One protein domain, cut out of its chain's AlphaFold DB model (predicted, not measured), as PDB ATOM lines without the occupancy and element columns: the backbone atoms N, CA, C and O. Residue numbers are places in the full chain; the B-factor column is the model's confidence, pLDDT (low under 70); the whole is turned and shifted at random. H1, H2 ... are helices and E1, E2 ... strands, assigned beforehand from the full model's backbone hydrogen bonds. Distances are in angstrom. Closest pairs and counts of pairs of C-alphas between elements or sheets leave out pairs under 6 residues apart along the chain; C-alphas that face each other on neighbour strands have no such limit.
ATOM      1  N   ALA A  29      12.485  -4.304  -1.429       92.88
ATOM      2  CA  ALA A  29      12.281  -2.888  -1.734       92.88
ATOM      3  C   ALA A  29      13.518  -2.031  -1.413       92.88
ATOM      4  O   ALA A  29      13.888  -1.167  -2.204       92.88
ATOM      5  N   GLN A  30      14.192  -2.286  -0.287       93.44
ATOM      6  CA  GLN A  30      15.451  -1.610   0.055       93.44
ATOM      7  C   GLN A  30      16.579  -2.017  -0.897       93.44
ATOM      8  O   GLN A  30      17.305  -1.156  -1.385       93.44
ATOM      9  N   ALA A  31      16.674  -3.306  -1.235       92.38
ATOM     10  CA  ALA A  31      17.631  -3.801  -2.218       92.38
ATOM     11  C   ALA A  31      17.435  -3.122  -3.580       92.38
ATOM     12  O   ALA A  31      18.411  -2.689  -4.184       92.38
ATOM     13  N   LYS A  32      16.184  -2.929  -4.029       94.38
ATOM     14  CA  LYS A  32      15.874  -2.178  -5.257       94.38
ATOM     15  C   LYS A  32      16.468  -0.766  -5.240       94.38
ATOM     16  O   LYS A  32      17.048  -0.344  -6.238       94.38
ATOM     17  N   VAL A  33      16.317  -0.040  -4.130       93.62
ATOM     18  CA  VAL A  33      16.853   1.325  -3.986       93.62
ATOM     19  C   VAL A  33      18.378   1.322  -4.080       93.62
ATOM     20  O   VAL A  33      18.940   2.156  -4.785       93.62
ATOM     21  N   GLU A  34      19.051   0.373  -3.428       92.12
ATOM     22  CA  GLU A  34      20.512   0.260  -3.497       92.12
ATOM     23  C   GLU A  34      20.997  -0.148  -4.896       92.12
ATOM     24  O   GLU A  34      21.895   0.485  -5.442       92.12
ATOM     25  N   ILE A  35      20.356  -1.129  -5.539       93.38
ATOM     26  CA  ILE A  35      20.673  -1.552  -6.916       93.38
ATOM     27  C   ILE A  35      20.517  -0.385  -7.892       93.38
ATOM     28  O   ILE A  35      21.367  -0.196  -8.763       93.38
ATOM     29  N   ALA A  36      19.479   0.439  -7.733       92.00
ATOM     30  CA  ALA A  36      19.284   1.617  -8.568       92.00
ATOM     31  C   ALA A  36      20.473   2.590  -8.476       92.00
ATOM     32  O   ALA A  36      20.824   3.199  -9.484       92.00
ATOM     33  N   LYS A  37      21.155   2.696  -7.326       90.44
ATOM     34  CA  LYS A  37      22.380   3.506  -7.208       90.44
ATOM     35  C   LYS A  37      23.539   2.938  -8.018       90.44
ATOM     36  O   LYS A  37      24.359   3.716  -8.475       90.44
ATOM     37  N   TYR A  38      23.624   1.626  -8.218       88.31
ATOM     38  CA  TYR A  38      24.663   1.034  -9.067       88.31
ATOM     39  C   TYR A  38      24.297   1.097 -10.550       88.31
ATOM     40  O   TYR A  38      25.150   1.387 -11.384       88.31
ATOM     41  N   LEU A  39      23.033   0.830 -10.889       88.38
ATOM     42  CA  LEU A  39      22.599   0.687 -12.280       88.38
ATOM     43  C   LEU A  39      22.191   2.009 -12.938       88.38
ATOM     44  O   LEU A  39      22.291   2.126 -14.156       88.38
ATOM     45  N   ASN A  40      21.747   3.004 -12.170       88.31
ATOM     46  CA  ASN A  40      21.345   4.305 -12.713       88.31
ATOM     47  C   ASN A  40      22.403   5.398 -12.507       88.31
ATOM     48  O   ASN A  40      22.263   6.478 -13.076       88.31
ATOM     49  N   ASN A  41      23.452   5.145 -11.719       77.06
ATOM     50  CA  ASN A  41      24.551   6.092 -11.553       77.06
ATOM     51  C   ASN A  41      25.515   6.016 -12.744       77.06
ATOM     52  O   ASN A  41      25.989   4.944 -13.105       77.06
ATOM     53  N   SER A  42      25.830   7.172 -13.326       61.28
ATOM     54  CA  SER A  42      26.716   7.306 -14.484       61.28
ATOM     55  C   SER A  42      28.210   7.207 -14.156       61.28
ATOM     56  O   SER A  42      29.025   7.271 -15.071       61.28
ATOM     57  N   GLN A  43      28.602   7.124 -12.880       76.06
ATOM     58  CA  GLN A  43      30.017   7.141 -12.484       76.06
ATOM     59  C   GLN A  43      30.739   5.803 -12.667       76.06
ATOM     60  O   GLN A  43      31.954   5.804 -12.853       76.06
ATOM     61  N   LEU A  44      30.024   4.675 -12.611       79.38
ATOM     62  CA  LEU A  44      30.602   3.342 -12.795       79.38
ATOM     63  C   LEU A  44      29.844   2.585 -13.890       79.38
ATOM     64  O   LEU A  44      28.617   2.668 -13.953       79.38
ATOM     65  N   PRO A  45      30.531   1.793 -14.727       91.00
ATOM     66  CA  PRO A  45      29.928   1.195 -15.917       91.00
ATOM     67  C   PRO A  45      29.139  -0.099 -15.630       91.00
ATOM     68  O   PRO A  45      29.001  -0.959 -16.501       91.00
ATOM     69  N   TRP A  46      28.594  -0.271 -14.418       92.50
ATOM     70  CA  TRP A  46      27.923  -1.509 -13.991       92.50
ATOM     71  C   TRP A  46      26.771  -1.909 -14.907       92.50
ATOM     72  O   TRP A  46      26.659  -3.068 -15.308       92.50
ATOM     73  N   ARG A  47      25.921  -0.944 -15.274       90.50
ATOM     74  CA  ARG A  47      24.781  -1.186 -16.163       90.50
ATOM     75  C   ARG A  47      25.225  -1.695 -17.529       90.50
ATOM     76  O   ARG A  47      24.607  -2.614 -18.065       90.50
ATOM     77  N   GLU A  48      26.267  -1.097 -18.091       91.56
ATOM     78  CA  GLU A  48      26.799  -1.467 -19.401       91.56
ATOM     79  C   GLU A  48      27.421  -2.859 -19.359       91.56
ATOM     80  O   GLU A  48      27.070  -3.698 -20.191       91.56
ATOM     81  N   MET A  49      28.245  -3.130 -18.342       94.56
ATOM     82  CA  MET A  49      28.865  -4.433 -18.128       94.56
ATOM     83  C   MET A  49      27.813  -5.539 -17.991       94.56
ATOM     84  O   MET A  49      27.855  -6.517 -18.736       94.56
ATOM     85  N   LEU A  50      26.832  -5.380 -17.093       93.94
ATOM     86  CA  LEU A  50      25.797  -6.397 -16.867       93.94
ATOM     87  C   LEU A  50      24.895  -6.580 -18.093       93.94
ATOM     88  O   LEU A  50      24.564  -7.710 -18.445       93.94
ATOM     89  N   SER A  51      24.545  -5.502 -18.798       91.19
ATOM     90  CA  SER A  51      23.763  -5.605 -20.039       91.19
ATOM     91  C   SER A  51      24.552  -6.292 -21.159       91.19
ATOM     92  O   SER A  51      23.984  -7.034 -21.959       91.19
ATOM     93  N   GLY A  52      25.860  -6.041 -21.241       91.44
ATOM     94  CA  GLY A  52      26.761  -6.686 -22.192       91.44
ATOM     95  C   GLY A  52      26.901  -8.181 -21.923       91.44
ATOM     96  O   GLY A  52      26.630  -8.985 -22.817       91.44
ATOM     97  N   MET A  53      27.206  -8.544 -20.674       93.75
ATOM     98  CA  MET A  53      27.228  -9.930 -20.195       93.75
ATOM     99  C   MET A  53      25.912 -10.650 -20.511       93.75
ATOM    100  O   MET A  53      25.931 -11.720 -21.116       93.75
ATOM    101  N   GLN A  54      24.767 -10.040 -20.176       91.88
ATOM    102  CA  GLN A  54      23.443 -10.606 -20.446       91.88
ATOM    103  C   GLN A  54      23.274 -10.959 -21.928       91.88
ATOM    104  O   GLN A  54      22.937 -12.099 -22.249       91.88
ATOM    105  N   ARG A  55      23.556 -10.012 -22.833       90.62
ATOM    106  CA  ARG A  55      23.462 -10.252 -24.281       90.62
ATOM    107  C   ARG A  55      24.392 -11.373 -24.733       90.62
ATOM    108  O   ARG A  55      23.994 -12.187 -25.560       90.62
ATOM    109  N   SER A  56      25.617 -11.438 -24.210       87.31
ATOM    110  CA  SER A  56      26.536 -12.538 -24.518       87.31
ATOM    111  C   SER A  56      25.974 -13.891 -24.095       87.31
ATOM    112  O   SER A  56      26.058 -14.844 -24.867       87.31
ATOM    113  N   TYR A  57      25.375 -13.990 -22.908       87.38
ATOM    114  CA  TYR A  57      24.828 -15.249 -22.398       87.38
ATOM    115  C   TYR A  57      23.579 -15.688 -23.160       87.38
ATOM    116  O   TYR A  57      23.464 -16.858 -23.517       87.38
ATOM    117  N   GLU A  58      22.682 -14.753 -23.478       84.56
ATOM    118  CA  GLU A  58      21.475 -15.021 -24.269       84.56
ATOM    119  C   GLU A  58      21.803 -15.439 -25.712       84.56
ATOM    120  O   GLU A  58      21.109 -16.286 -26.274       84.56
ATOM    121  N   ASN A  59      22.889 -14.907 -26.283       81.19
ATOM    122  CA  ASN A  59      23.346 -15.228 -27.640       81.19
ATOM    123  C   ASN A  59      24.348 -16.391 -27.708       81.19
ATOM    124  O   ASN A  59      24.793 -16.755 -28.799       81.19
ATOM    125  N   THR A  60      24.738 -16.978 -26.575       77.06
ATOM    126  CA  THR A  60      25.638 -18.135 -26.578       77.06
ATOM    127  C   THR A  60      24.896 -19.344 -27.145       77.06
ATOM    128  O   THR A  60      23.880 -19.779 -26.597       77.06
ATOM    129  N   SER A  61      25.402 -19.916 -28.245       66.69
ATOM    130  CA  SER A  61      24.866 -21.161 -28.795       66.69
ATOM    131  C   SER A  61      25.011 -22.277 -27.760       66.69
ATOM    132  O   SER A  61      26.095 -22.560 -27.252       66.69
ATOM    133  N   LYS A  62      23.885 -22.884 -27.385       66.94
ATOM    134  CA  LYS A  62      23.863 -23.946 -26.376       66.94
ATOM    135  C   LYS A  62      24.504 -25.213 -26.936       66.94
ATOM    136  O   LYS A  62      24.214 -25.545 -28.088       66.94
ATOM    137  N   PRO A  63      25.271 -25.976 -26.133       65.62
ATOM    138  CA  PRO A  63      25.644 -25.778 -24.716       65.62
ATOM    139  C   PRO A  63      27.005 -25.075 -24.482       65.62
ATOM    140  O   PRO A  63      27.867 -25.038 -25.362       65.62
ATOM    141  N   VAL A  64      27.236 -24.577 -23.256       69.56
ATOM    142  CA  VAL A  64      28.530 -23.996 -22.847       69.56
ATOM    143  C   VAL A  64      29.555 -25.120 -22.682       69.56
ATOM    144  O   VAL A  64      29.326 -26.095 -21.965       69.56
ATOM    145  N   LYS A  65      30.712 -24.990 -23.343       66.56
ATOM    146  CA  LYS A  65      31.686 -26.088 -23.482       66.56
ATOM    147  C   LYS A  65      32.222 -26.627 -22.149       66.56
ATOM    148  O   LYS A  65      32.422 -27.833 -22.029       66.56
ATOM    149  N   SER A  66      32.485 -25.765 -21.167       76.06
ATOM    150  CA  SER A  66      33.004 -26.165 -19.852       76.06
ATOM    151  C   SER A  66      32.818 -25.064 -18.805       76.06
ATOM    152  O   SER A  66      32.647 -23.893 -19.147       76.06
ATOM    153  N   PHE A  67      32.894 -25.434 -17.524       79.31
ATOM    154  CA  PHE A  67      32.862 -24.467 -16.426       79.31
ATOM    155  C   PHE A  67      34.018 -23.438 -16.491       79.31
ATOM    156  O   PHE A  67      33.740 -22.242 -16.396       79.31
ATOM    157  N   PRO A  68      35.286 -23.823 -16.762       78.69
ATOM    158  CA  PRO A  68      36.360 -22.843 -16.925       78.69
ATOM    159  C   PRO A  68      36.125 -21.829 -18.049       78.69
ATOM    160  O   PRO A  68      36.500 -20.668 -17.915       78.69
ATOM    161  N   TYR A  69      35.473 -22.241 -19.141       79.75
ATOM    162  CA  TYR A  69      35.108 -21.320 -20.216       79.75
ATOM    163  C   TYR A  69      34.102 -20.264 -19.735       79.75
ATOM    164  O   TYR A  69      34.258 -19.086 -20.046       79.75
ATOM    165  N   LEU A  70      33.110 -20.663 -18.934       82.50
ATOM    166  CA  LEU A  70      32.163 -19.725 -18.332       82.50
ATOM    167  C   LEU A  70      32.861 -18.744 -17.378       82.50
ATOM    168  O   LEU A  70      32.650 -17.538 -17.482       82.50
ATOM    169  N   ALA A  71      33.703 -19.247 -16.474       85.62
ATOM    170  CA  ALA A  71      34.457 -18.403 -15.549       85.62
ATOM    171  C   ALA A  71      35.340 -17.389 -16.300       85.62
ATOM    172  O   ALA A  71      35.330 -16.203 -15.968       85.62
ATOM    173  N   GLY A  72      36.002 -17.827 -17.377       84.31
ATOM    174  CA  GLY A  72      36.771 -16.953 -18.262       84.31
ATOM    175  C   GLY A  72      35.920 -15.879 -18.951       84.31
ATOM    176  O   GLY A  72      36.360 -14.737 -19.057       84.31
ATOM    177  N   LEU A  73      34.683 -16.193 -19.363       85.88
ATOM    178  CA  LEU A  73      33.757 -15.185 -19.897       85.88
ATOM    179  C   LEU A  73      33.408 -14.121 -18.851       85.88
ATOM    180  O   LEU A  73      33.451 -12.932 -19.163       85.88
ATOM    181  N   VAL A  74      33.067 -14.525 -17.621       91.69
ATOM    182  CA  VAL A  74      32.729 -13.579 -16.540       91.69
ATOM    183  C   VAL A  74      33.920 -12.668 -16.232       91.69
ATOM    184  O   VAL A  74      33.764 -11.449 -16.177       91.69
ATOM    185  N   GLN A  75      35.116 -13.241 -16.088       89.50
ATOM    186  CA  GLN A  75      36.341 -12.482 -15.825       89.50
ATOM    187  C   GLN A  75      36.692 -11.539 -16.967       89.50
ATOM    188  O   GLN A  75      37.023 -10.389 -16.708       89.50
ATOM    189  N   GLY A  76      36.598 -11.994 -18.219       88.12
ATOM    190  CA  GLY A  76      36.905 -11.168 -19.384       88.12
ATOM    191  C   GLY A  76      36.024  -9.923 -19.450       88.12
ATOM    192  O   GLY A  76      36.530  -8.820 -19.651       88.12
ATOM    193  N   TRP A  77      34.720 -10.079 -19.201       93.00
ATOM    194  CA  TRP A  77      33.810  -8.939 -19.091       93.00
ATOM    195  C   TRP A  77      34.175  -8.024 -17.921       93.00
ATOM    196  O   TRP A  77      34.223  -6.812 -18.102       93.00
ATOM    197  N   PHE A  78      34.461  -8.573 -16.741       93.06
ATOM    198  CA  PHE A  78      34.834  -7.757 -15.589       93.06
ATOM    199  C   PHE A  78      36.124  -6.959 -15.839       93.06
ATOM    200  O   PHE A  78      36.120  -5.741 -15.700       93.06
ATOM    201  N   VAL A  79      37.200  -7.615 -16.282       89.19
ATOM    202  CA  VAL A  79      38.512  -6.996 -16.546       89.19
ATOM    203  C   VAL A  79      38.436  -5.948 -17.655       89.19
ATOM    204  O   VAL A  79      39.156  -4.956 -17.603       89.19
ATOM    205  N   HIS A  80      37.551  -6.116 -18.642       89.56
ATOM    206  CA  HIS A  80      37.345  -5.105 -19.679       89.56
ATOM    207  C   HIS A  80      36.877  -3.757 -19.103       89.56
ATOM    208  O   HIS A  80      37.363  -2.707 -19.521       89.56
ATOM    209  N   TYR A  81      35.957  -3.780 -18.134       91.06
ATOM    210  CA  TYR A  81      35.398  -2.568 -17.521       91.06
ATOM    211  C   TYR A  81      36.191  -2.083 -16.305       91.06
ATOM    212  O   TYR A  81      36.320  -0.879 -16.081       91.06
ATOM    213  N   PHE A  82      36.741  -3.018 -15.538       89.94
ATOM    214  CA  PHE A  82      37.493  -2.788 -14.310       89.94
ATOM    215  C   PHE A  82      38.867  -3.457 -14.418       89.94
ATOM    216  O   PHE A  82      39.144  -4.442 -13.728       89.94
ATOM    217  N   PRO A  83      39.741  -2.964 -15.316       86.88
ATOM    218  CA  PRO A  83      41.052  -3.560 -15.499       86.88
ATOM    219  C   PRO A  83      41.861  -3.412 -14.207       86.88
ATOM    220  O   PRO A  83      41.815  -2.333 -13.604       86.88
ATOM    221  N   PRO A  84      42.616  -4.443 -13.793       82.44
ATOM    222  CA  PRO A  84      43.550  -4.325 -12.684       82.44
ATOM    223  C   PRO A  84      44.594  -3.230 -12.909       82.44
ATOM    224  O   PRO A  84      44.987  -2.948 -14.044       82.44
ATOM    225  N   ARG A  85      45.037  -2.573 -11.832       74.00
ATOM    226  CA  ARG A  85      45.955  -1.420 -11.898       74.00
ATOM    227  C   ARG A  85      46.944  -1.420 -10.742       74.00
ATOM    228  O   ARG A  85      46.696  -1.991  -9.688       74.00
ATOM    229  N   MET A  86      48.041  -0.688 -10.920       64.06
ATOM    230  CA  MET A  86      48.931  -0.296  -9.828       64.06
ATOM    231  C   MET A  86      48.580   1.115  -9.355       64.06
ATOM    232  O   MET A  86      48.579   2.054 -10.152       64.06
ATOM    233  N   ARG A  87      48.339   1.290  -8.056       59.22
ATOM    234  CA  ARG A  87      48.136   2.595  -7.415       59.22
ATOM    235  C   ARG A  87      49.080   2.712  -6.226       59.22
ATOM    236  O   ARG A  87      49.005   1.923  -5.295       59.22
ATOM    237  N   ASN A  88      49.989   3.688  -6.261       62.41
ATOM    238  CA  ASN A  88      50.983   3.917  -5.200       62.41
ATOM    239  C   ASN A  88      51.816   2.665  -4.850       62.41
ATOM    240  O   ASN A  88      52.101   2.401  -3.687       62.41
ATOM    241  N   GLY A  89      52.183   1.872  -5.863       54.94
ATOM    242  CA  GLY A  89      52.947   0.634  -5.677       54.94
ATOM    243  C   GLY A  89      52.132  -0.553  -5.150       54.94
ATOM    244  O   GLY A  89      52.711  -1.605  -4.903       54.94
ATOM    245  N   ILE A  90      50.812  -0.407  -5.006       54.78
ATOM    246  CA  ILE A  90      49.891  -1.464  -4.585       54.78
ATOM    247  C   ILE A  90      49.062  -1.896  -5.792       54.78
ATOM    248  O   ILE A  90      48.532  -1.052  -6.517       54.78
ATOM    249  N   TYR A  91      48.948  -3.202  -6.005       65.62
ATOM    250  CA  TYR A  91      48.070  -3.759  -7.026       65.62
ATOM    251  C   TYR A  91      46.622  -3.764  -6.538       65.62
ATOM    252  O   TYR A  91      46.337  -4.241  -5.438       65.62
ATOM    253  N   THR A  92      45.706  -3.241  -7.350       70.62
ATOM    254  CA  THR A  92      44.277  -3.173  -7.034       70.62
ATOM    255  C   THR A  92      43.425  -3.674  -8.195       70.62
ATOM    256  O   THR A  92      43.739  -3.463  -9.368       70.62
ATOM    257  N   ILE A  93      42.313  -4.327  -7.853       80.81
ATOM    258  CA  ILE A  93      41.240  -4.687  -8.783       80.81
ATOM    259  C   ILE A  93      40.004  -3.902  -8.343       80.81
ATOM    260  O   ILE A  93      39.254  -4.326  -7.461       80.81
ATOM    261  N   ASP A  94      39.843  -2.704  -8.900       83.88
ATOM    262  CA  ASP A  94      38.782  -1.783  -8.494       83.88
ATOM    263  C   ASP A  94      37.395  -2.396  -8.783       83.88
ATOM    264  O   ASP A  94      37.204  -3.109  -9.765       83.88
ATOM    265  N   GLY A  95      36.413  -2.151  -7.913       86.12
ATOM    266  CA  GLY A  95      35.037  -2.631  -8.098       86.12
ATOM    267  C   GLY A  95      34.813  -4.131  -7.854       86.12
ATOM    268  O   GLY A  95      33.667  -4.568  -7.889       86.12
ATOM    269  N   ILE A  96      35.844  -4.936  -7.559       85.50
ATOM    270  CA  ILE A  96      35.654  -6.386  -7.358       85.50
ATOM    271  C   ILE A  96      34.717  -6.685  -6.183       85.50
ATOM    272  O   ILE A  96      33.833  -7.520  -6.306       85.50
ATOM    273  N   VAL A  97      34.849  -5.958  -5.072       82.44
ATOM    274  CA  VAL A  97      33.961  -6.094  -3.906       82.44
ATOM    275  C   VAL A  97      32.546  -5.612  -4.238       82.44
ATOM    276  O   VAL A  97      31.572  -6.289  -3.913       82.44
ATOM    277  N   ASP A  98      32.429  -4.488  -4.947       87.12
ATOM    278  CA  ASP A  98      31.136  -3.937  -5.365       87.12
ATOM    279  C   ASP A  98      30.371  -4.906  -6.269       87.12
ATOM    280  O   ASP A  98      29.159  -5.044  -6.131       87.12
ATOM    281  N   PHE A  99      31.062  -5.638  -7.145       92.00
ATOM    282  CA  PHE A  99      30.447  -6.657  -7.993       92.00
ATOM    283  C   PHE A  99      29.729  -7.744  -7.179       92.00
ATOM    284  O   PHE A  99      28.593  -8.103  -7.498       92.00
ATOM    285  N   PHE A 100      30.352  -8.230  -6.101       86.62
ATOM    286  CA  PHE A 100      29.735  -9.218  -5.213       86.62
ATOM    287  C   PHE A 100      28.625  -8.612  -4.351       86.62
ATOM    288  O   PHE A 100      27.563  -9.217  -4.237       86.62
ATOM    289  N   ASN A 101      28.799  -7.378  -3.867       85.94
ATOM    290  CA  ASN A 101      27.735  -6.649  -3.167       85.94
ATOM    291  C   ASN A 101      26.489  -6.464  -4.051       85.94
ATOM    292  O   ASN A 101      25.361  -6.640  -3.589       85.94
ATOM    293  N   ILE A 102      26.674  -6.132  -5.334       92.00
ATOM    294  CA  ILE A 102      25.582  -6.050  -6.313       92.00
ATOM    295  C   ILE A 102      24.926  -7.422  -6.482       92.00
ATOM    296  O   ILE A 102      23.698  -7.497  -6.517       92.00
ATOM    297  N   GLY A 103      25.714  -8.499  -6.559       90.50
ATOM    298  CA  GLY A 103      25.218  -9.877  -6.607       90.50
ATOM    299  C   GLY A 103      24.301 -10.217  -5.429       90.50
ATOM    300  O   GLY A 103      23.173 -10.662  -5.649       90.50
ATOM    301  N   ASP A 104      24.732  -9.930  -4.201       88.06
ATOM    302  CA  ASP A 104      23.963 -10.191  -2.977       88.06
ATOM    303  C   ASP A 104      22.673  -9.363  -2.913       88.06
ATOM    304  O   ASP A 104      21.587  -9.891  -2.646       88.06
ATOM    305  N   LEU A 105      22.754  -8.066  -3.227       89.62
ATOM    306  CA  LEU A 105      21.578  -7.196  -3.306       89.62
ATOM    307  C   LEU A 105      20.589  -7.702  -4.358       89.62
ATOM    308  O   LEU A 105      19.381  -7.743  -4.114       89.62
ATOM    309  N   CYS A 106      21.090  -8.112  -5.521       95.12
ATOM    310  CA  CYS A 106      20.269  -8.655  -6.591       95.12
ATOM    311  C   CYS A 106      19.622  -9.987  -6.213       95.12
ATOM    312  O   CYS A 106      18.455 -10.189  -6.544       95.12
ATOM    313  N   TYR A 107      20.316 -10.861  -5.482       93.56
ATOM    314  CA  TYR A 107      19.729 -12.096  -4.961       93.56
ATOM    315  C   TYR A 107      18.517 -11.801  -4.071       93.56
ATOM    316  O   TYR A 107      17.446 -12.374  -4.274       93.56
ATOM    317  N   ILE A 108      18.647 -10.845  -3.148       91.06
ATOM    318  CA  ILE A 108      17.551 -10.402  -2.274       91.06
ATOM    319  C   ILE A 108      16.417  -9.763  -3.087       91.06
ATOM    320  O   ILE A 108      15.245 -10.078  -2.877       91.06
ATOM    321  N   TYR A 109      16.737  -8.889  -4.045       94.94
ATOM    322  CA  TYR A 109      15.745  -8.244  -4.911       94.94
ATOM    323  C   TYR A 109      14.907  -9.258  -5.703       94.94
ATOM    324  O   TYR A 109      13.690  -9.100  -5.805       94.94
ATOM    325  N   LEU A 110      15.532 -10.325  -6.216       94.62
ATOM    326  CA  LEU A 110      14.861 -11.374  -6.990       94.62
ATOM    327  C   LEU A 110      13.866 -12.216  -6.174       94.62
ATOM    328  O   LEU A 110      13.044 -12.905  -6.773       94.62
ATOM    329  N   GLN A 111      13.894 -12.139  -4.839       91.75
ATOM    330  CA  GLN A 111      12.865 -12.736  -3.976       91.75
ATOM    331  C   GLN A 111      11.546 -11.941  -3.999       91.75
ATOM    332  O   GLN A 111      10.511 -12.431  -3.546       91.75
ATOM    333  N   GLY A 112      11.569 -10.708  -4.513       91.62
ATOM    334  CA  GLY A 112      10.383  -9.895  -4.759       91.62
ATOM    335  C   GLY A 112       9.707 -10.190  -6.104       91.62
ATOM    336  O   GLY A 112      10.203 -10.937  -6.944       91.62
ATOM    337  N   ASN A 113       8.565  -9.540  -6.342       88.69
ATOM    338  CA  ASN A 113       7.786  -9.682  -7.585       88.69
ATOM    339  C   ASN A 113       8.051  -8.575  -8.623       88.69
ATOM    340  O   ASN A 113       7.349  -8.485  -9.633       88.69
ATOM    341  N   ASP A 114       9.043  -7.719  -8.383       91.12
ATOM    342  CA  ASP A 114       9.384  -6.602  -9.264       91.12
ATOM    343  C   ASP A 114      10.082  -7.096 -10.553       91.12
ATOM    344  O   ASP A 114      10.696  -8.167 -10.598       91.12
ATOM    345  N   ARG A 115       9.937  -6.338 -11.646       91.62
ATOM    346  CA  ARG A 115      10.470  -6.682 -12.974       91.62
ATOM    347  C   ARG A 115      11.549  -5.726 -13.480       91.62
ATOM    348  O   ARG A 115      12.260  -6.111 -14.403       91.62
ATOM    349  N   GLU A 116      11.687  -4.533 -12.906       92.62
ATOM    350  CA  GLU A 116      12.510  -3.436 -13.441       92.62
ATOM    351  C   GLU A 116      13.980  -3.830 -13.653       92.62
ATOM    352  O   GLU A 116      14.515  -3.655 -14.744       92.62
ATOM    353  N   PHE A 117      14.615  -4.439 -12.647       93.00
ATOM    354  CA  PHE A 117      16.024  -4.852 -12.697       93.00
ATOM    355  C   PHE A 117      16.203  -6.365 -12.792       93.00
ATOM    356  O   PHE A 117      17.313  -6.870 -12.642       93.00
ATOM    357  N   ARG A 118      15.124  -7.113 -13.051       93.56
ATOM    358  CA  ARG A 118      15.136  -8.579 -12.959       93.56
ATOM    359  C   ARG A 118      16.221  -9.208 -13.829       93.56
ATOM    360  O   ARG A 118      16.940 -10.079 -13.356       93.56
ATOM    361  N   ARG A 119      16.363  -8.754 -15.075       93.94
ATOM    362  CA  ARG A 119      17.357  -9.286 -16.018       93.94
ATOM    363  C   ARG A 119      18.806  -8.957 -15.614       93.94
ATOM    364  O   ARG A 119      19.556  -9.908 -15.407       93.94
ATOM    365  N   PRO A 120      19.190  -7.683 -15.384       94.06
ATOM    366  CA  PRO A 120      20.506  -7.353 -14.832       94.06
ATOM    367  C   PRO A 120      20.831  -8.102 -13.536       94.06
ATOM    368  O   PRO A 120      21.959  -8.552 -13.356       94.06
ATOM    369  N   CYS A 121      19.844  -8.288 -12.655       95.25
ATOM    370  CA  CYS A 121      20.055  -9.002 -11.403       95.25
ATOM    371  C   CYS A 121      20.246 -10.505 -11.571       95.25
ATOM    372  O   CYS A 121      21.087 -11.080 -10.889       95.25
ATOM    373  N   GLN A 122      19.538 -11.146 -12.500       95.69
ATOM    374  CA  GLN A 122      19.814 -12.537 -12.864       95.69
ATOM    375  C   GLN A 122      21.256 -12.704 -13.363       95.69
ATOM    376  O   GLN A 122      21.944 -13.645 -12.969       95.69
ATOM    377  N   THR A 123      21.733 -11.764 -14.184       95.62
ATOM    378  CA  THR A 123      23.122 -11.738 -14.658       95.62
ATOM    379  C   THR A 123      24.105 -11.563 -13.509       95.62
ATOM    380  O   THR A 123      25.037 -12.352 -13.399       95.62
ATOM    381  N   ALA A 124      23.887 -10.587 -12.625       95.25
ATOM    382  CA  ALA A 124      24.762 -10.353 -11.480       95.25
ATOM    383  C   ALA A 124      24.849 -11.582 -10.559       95.25
ATOM    384  O   ALA A 124      25.951 -12.006 -10.223       95.25
ATOM    385  N   VAL A 125      23.712 -12.198 -10.215       95.25
ATOM    386  CA  VAL A 125      23.666 -13.379  -9.333       95.25
ATOM    387  C   VAL A 125      24.385 -14.573  -9.953       95.25
ATOM    388  O   VAL A 125      25.243 -15.163  -9.304       95.25
ATOM    389  N   ALA A 126      24.095 -14.926 -11.210       93.19
ATOM    390  CA  ALA A 126      24.755 -16.062 -11.860       93.19
ATOM    391  C   ALA A 126      26.272 -15.841 -12.014       93.19
ATOM    392  O   ALA A 126      27.080 -16.739 -11.747       93.19
ATOM    393  N   SER A 127      26.677 -14.627 -12.394       94.50
ATOM    394  CA  SER A 127      28.087 -14.276 -12.553       94.50
ATOM    395  C   SER A 127      28.831 -14.256 -11.212       94.50
ATOM    396  O   SER A 127      29.923 -14.812 -11.133       94.50
ATOM    397  N   ALA A 128      28.240 -13.721 -10.140       91.44
ATOM    398  CA  ALA A 128      28.819 -13.770  -8.793       91.44
ATOM    399  C   ALA A 128      28.877 -15.205  -8.233       91.44
ATOM    400  O   ALA A 128      29.887 -15.613  -7.653       91.44
ATOM    401  N   ALA A 129      27.836 -16.012  -8.465       89.06
ATOM    402  CA  ALA A 129      27.785 -17.409  -8.034       89.06
ATOM    403  C   ALA A 129      28.896 -18.259  -8.665       89.06
ATOM    404  O   ALA A 129      29.392 -19.175  -8.018       89.06
ATOM    405  N   THR A 130      29.351 -17.920  -9.878       89.88
ATOM    406  CA  THR A 130      30.503 -18.565 -10.551       89.88
ATOM    407  C   THR A 130      31.770 -18.585  -9.689       89.88
ATOM    408  O   THR A 130      32.599 -19.482  -9.836       89.88
ATOM    409  N   PHE A 131      31.902 -17.624  -8.771       85.88
ATOM    410  CA  PHE A 131      32.998 -17.519  -7.804       85.88
ATOM    411  C   PHE A 131      32.517 -17.684  -6.359       85.88
ATOM    412  O   PHE A 131      33.179 -17.221  -5.436       85.88
ATOM    413  N   LEU A 132      31.353 -18.310  -6.156       81.38
ATOM    414  CA  LEU A 132      30.718 -18.551  -4.855       81.38
ATOM    415  C   LEU A 132      30.583 -17.294  -3.982       81.38
ATOM    416  O   LEU A 132      30.707 -17.371  -2.762       81.38
ATOM    417  N   GLY A 133      30.375 -16.127  -4.596       73.12
ATOM    418  CA  GLY A 133      30.298 -14.876  -3.842       73.12
ATOM    419  C   GLY A 133      31.645 -14.388  -3.285       73.12
ATOM    420  O   GLY A 133      31.671 -13.504  -2.436       73.12
ATOM    421  N   ASN A 134      32.771 -14.974  -3.708       76.19
ATOM    422  CA  ASN A 134      34.076 -14.745  -3.101       76.19
ATOM    423  C   ASN A 134      35.012 -13.952  -4.028       76.19
ATOM    424  O   ASN A 134      35.561 -14.475  -5.004       76.19
ATOM    425  N   GLU A 203      28.948 -30.482  -5.405       80.25
ATOM    426  CA  GLU A 203      27.821 -29.706  -4.875       80.25
ATOM    427  C   GLU A 203      27.923 -28.215  -5.218       80.25
ATOM    428  O   GLU A 203      26.936 -27.602  -5.623       80.25
ATOM    429  N   GLN A 204      29.115 -27.624  -5.101       81.88
ATOM    430  CA  GLN A 204      29.343 -26.226  -5.477       81.88
ATOM    431  C   GLN A 204      29.094 -26.010  -6.973       81.88
ATOM    432  O   GLN A 204      28.472 -25.023  -7.367       81.88
ATOM    433  N   VAL A 205      29.512 -26.961  -7.809       82.25
ATOM    434  CA  VAL A 205      29.257 -26.907  -9.254       82.25
ATOM    435  C   VAL A 205      27.775 -27.062  -9.580       82.25
ATOM    436  O   VAL A 205      27.294 -26.374 -10.481       82.25
ATOM    437  N   GLU A 206      27.031 -27.899  -8.855       83.56
ATOM    438  CA  GLU A 206      25.574 -28.000  -9.017       83.56
ATOM    439  C   GLU A 206      24.859 -26.696  -8.646       83.56
ATOM    440  O   GLU A 206      23.969 -26.268  -9.380       83.56
ATOM    441  N   ILE A 207      25.274 -26.014  -7.569       83.75
ATOM    442  CA  ILE A 207      24.721 -24.700  -7.191       83.75
ATOM    443  C   ILE A 207      24.926 -23.693  -8.323       83.75
ATOM    444  O   ILE A 207      23.982 -23.025  -8.749       83.75
ATOM    445  N   ILE A 208      26.150 -23.614  -8.850       86.94
ATOM    446  CA  ILE A 208      26.477 -22.735  -9.974       86.94
ATOM    447  C   ILE A 208      25.608 -23.097 -11.178       86.94
ATOM    448  O   ILE A 208      24.927 -22.233 -11.735       86.94
ATOM    449  N   ARG A 209      25.581 -24.378 -11.565       86.62
ATOM    450  CA  ARG A 209      24.779 -24.862 -12.696       86.62
ATOM    451  C   ARG A 209      23.307 -24.487 -12.535       86.62
ATOM    452  O   ARG A 209      22.703 -24.066 -13.517       86.62
ATOM    453  N   GLY A 210      22.759 -24.579 -11.324       89.00
ATOM    454  CA  GLY A 210      21.388 -24.190 -10.996       89.00
ATOM    455  C   GLY A 210      21.053 -22.768 -11.446       89.00
ATOM    456  O   GLY A 210      20.144 -22.589 -12.255       89.00
ATOM    457  N   TYR A 211      21.833 -21.770 -11.020       90.81
ATOM    458  CA  TYR A 211      21.602 -20.366 -11.395       90.81
ATOM    459  C   TYR A 211      21.708 -20.128 -12.907       90.81
ATOM    460  O   TYR A 211      20.861 -19.461 -13.507       90.81
ATOM    461  N   TRP A 212      22.724 -20.701 -13.552       90.38
ATOM    462  CA  TRP A 212      22.933 -20.542 -14.995       90.38
ATOM    463  C   TRP A 212      21.844 -21.226 -15.829       90.38
ATOM    464  O   TRP A 212      21.398 -20.686 -16.850       90.38
ATOM    465  N   LYS A 213      21.367 -22.387 -15.373       89.00
ATOM    466  CA  LYS A 213      20.251 -23.103 -15.986       89.00
ATOM    467  C   LYS A 213      18.940 -22.351 -15.798       89.00
ATOM    468  O   LYS A 213      18.186 -22.209 -16.756       89.00
ATOM    469  N   GLU A 214      18.671 -21.848 -14.601       90.56
ATOM    470  CA  GLU A 214      17.430 -21.136 -14.300       90.56
ATOM    471  C   GLU A 214      17.312 -19.832 -15.100       90.56
ATOM    472  O   GLU A 214      16.273 -19.559 -15.702       90.56
ATOM    473  N   TYR A 215      18.377 -19.031 -15.149       91.81
ATOM    474  CA  TYR A 215      18.300 -17.673 -15.696       91.81
ATOM    475  C   TYR A 215      18.567 -17.583 -17.198       91.81
ATOM    476  O   TYR A 215      17.947 -16.763 -17.881       91.81
ATOM    477  N   PHE A 216      19.442 -18.442 -17.723       88.94
ATOM    478  CA  PHE A 216      19.883 -18.398 -19.124       88.94
ATOM    479  C   PHE A 216      19.640 -19.723 -19.866       88.94
ATOM    480  O   PHE A 216      19.830 -19.821 -21.084       88.94
ATOM    481  N   ASN A 217      19.171 -20.760 -19.160       88.06
ATOM    482  CA  ASN A 217      19.029 -22.119 -19.682       88.06
ATOM    483  C   ASN A 217      20.326 -22.600 -20.360       88.06
ATOM    484  O   ASN A 217      20.297 -23.208 -21.431       88.06
TER     485      ASN A 217
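AT A GLANCE: This is residues 29 to 134 and 203 to 217 of the 224 residues of an uncharacterized protein of Bisgaard taxon 44 str. EEAB3T1 (UniProt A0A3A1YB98). A small cluster of helices is built round H5, which lies in the middle with H2, H4 and H6 packed round it on three sides, H2 and H4 crossing it and H6 alongside it. H1 packs on H4, H3 folds back along H2 as a loose helical hairpin, and a thin two-stranded arm, E1 and E2, leads away from the ends of H3 and H4, with residues 86 to 91 sticking out. The printed part has 121 residues, with six named helices and two named strands in the order H1, H2, H3, E1, E2, H4, H5, H6; the sheet E1 - E2 is antiparallel and the class is mostly helix. The whole is compact, with a radius of gyration of the C-alphas of 14.4 A and spans of 43 by 36 by 27 A.

IN THESE COORDINATES: Strands E1, residues 85 to 87, and E2, residues 90 to 92, are each 6.4 A long from first to last C-alpha. Before them comes H3, residues 67 to 81, 22.1 A, and after them H4, residues 96 to 109, 20.1 A. H1, residues 29 to 39, is 15.2 A long and begins with C-alpha 29 at (12.281, -2.888, -1.734). H2, residues 46 to 58, measures 18.2 A, and H5, residues 118 to 129, 16.2 A. H6, residues 203 to 216, is 19.8 A long and ends with C-alpha 216 at (19.883, -18.398, -19.124).

HOW THE PARTS SIT: E1 and E2 form an antiparallel hairpin, with N 85 and O 92 2.9 A apart and N 87 and O 90 2.8 A apart, both within hydrogen-bond range. Both strands are apart from H1, H2, H5 and H6. H4 touches H5 at a steep tilt of 54 degrees, opposite ways, the closest C-alphas being those of Gly 103 and Val 125, 4.7 A. H1 touches H4 at 37 degrees, only just a steep tilt, opposite ways; C-alphas 31 and 105 are closest, at 5.3 A. H5, with residues 119 to 124 alone, touches H2 about perpendicular, at 85 degrees, closest at C-alphas 120 and 50, 5.7 A. H6 touches H5 at a shallow tilt of 20 degrees, opposite ways, closest at C-alphas 211 and 126, 5.4 A. H2, with residues 49 to 53 alone, touches H3; this helical hairpin has a tilt of 32 degrees, only just shallow, and its closest C-alphas, 53 and 77, are 6.7 A apart. H1 and H2 touch only at the corner, closest at C-alphas 39 and 47, 4.8 A. Every O i to N i+4 pair is within hydrogen-bond range in H1, H2, H3, H5 and H6, and 9 of 10 are in H4.

THE WHOLE: The two C-alphas farthest apart, those of Gly 89 and Asn 113, are 46.4 A apart. Residues 135 to 202 are not printed, and C-alphas 134 and 203 are 16.3 A apart across this cut. Of the links that are printed whole, none is long. Mean pLDDT of the printed part is 85.8; residue 42, residues 61 to 65 and residues 86 to 91 are under 70.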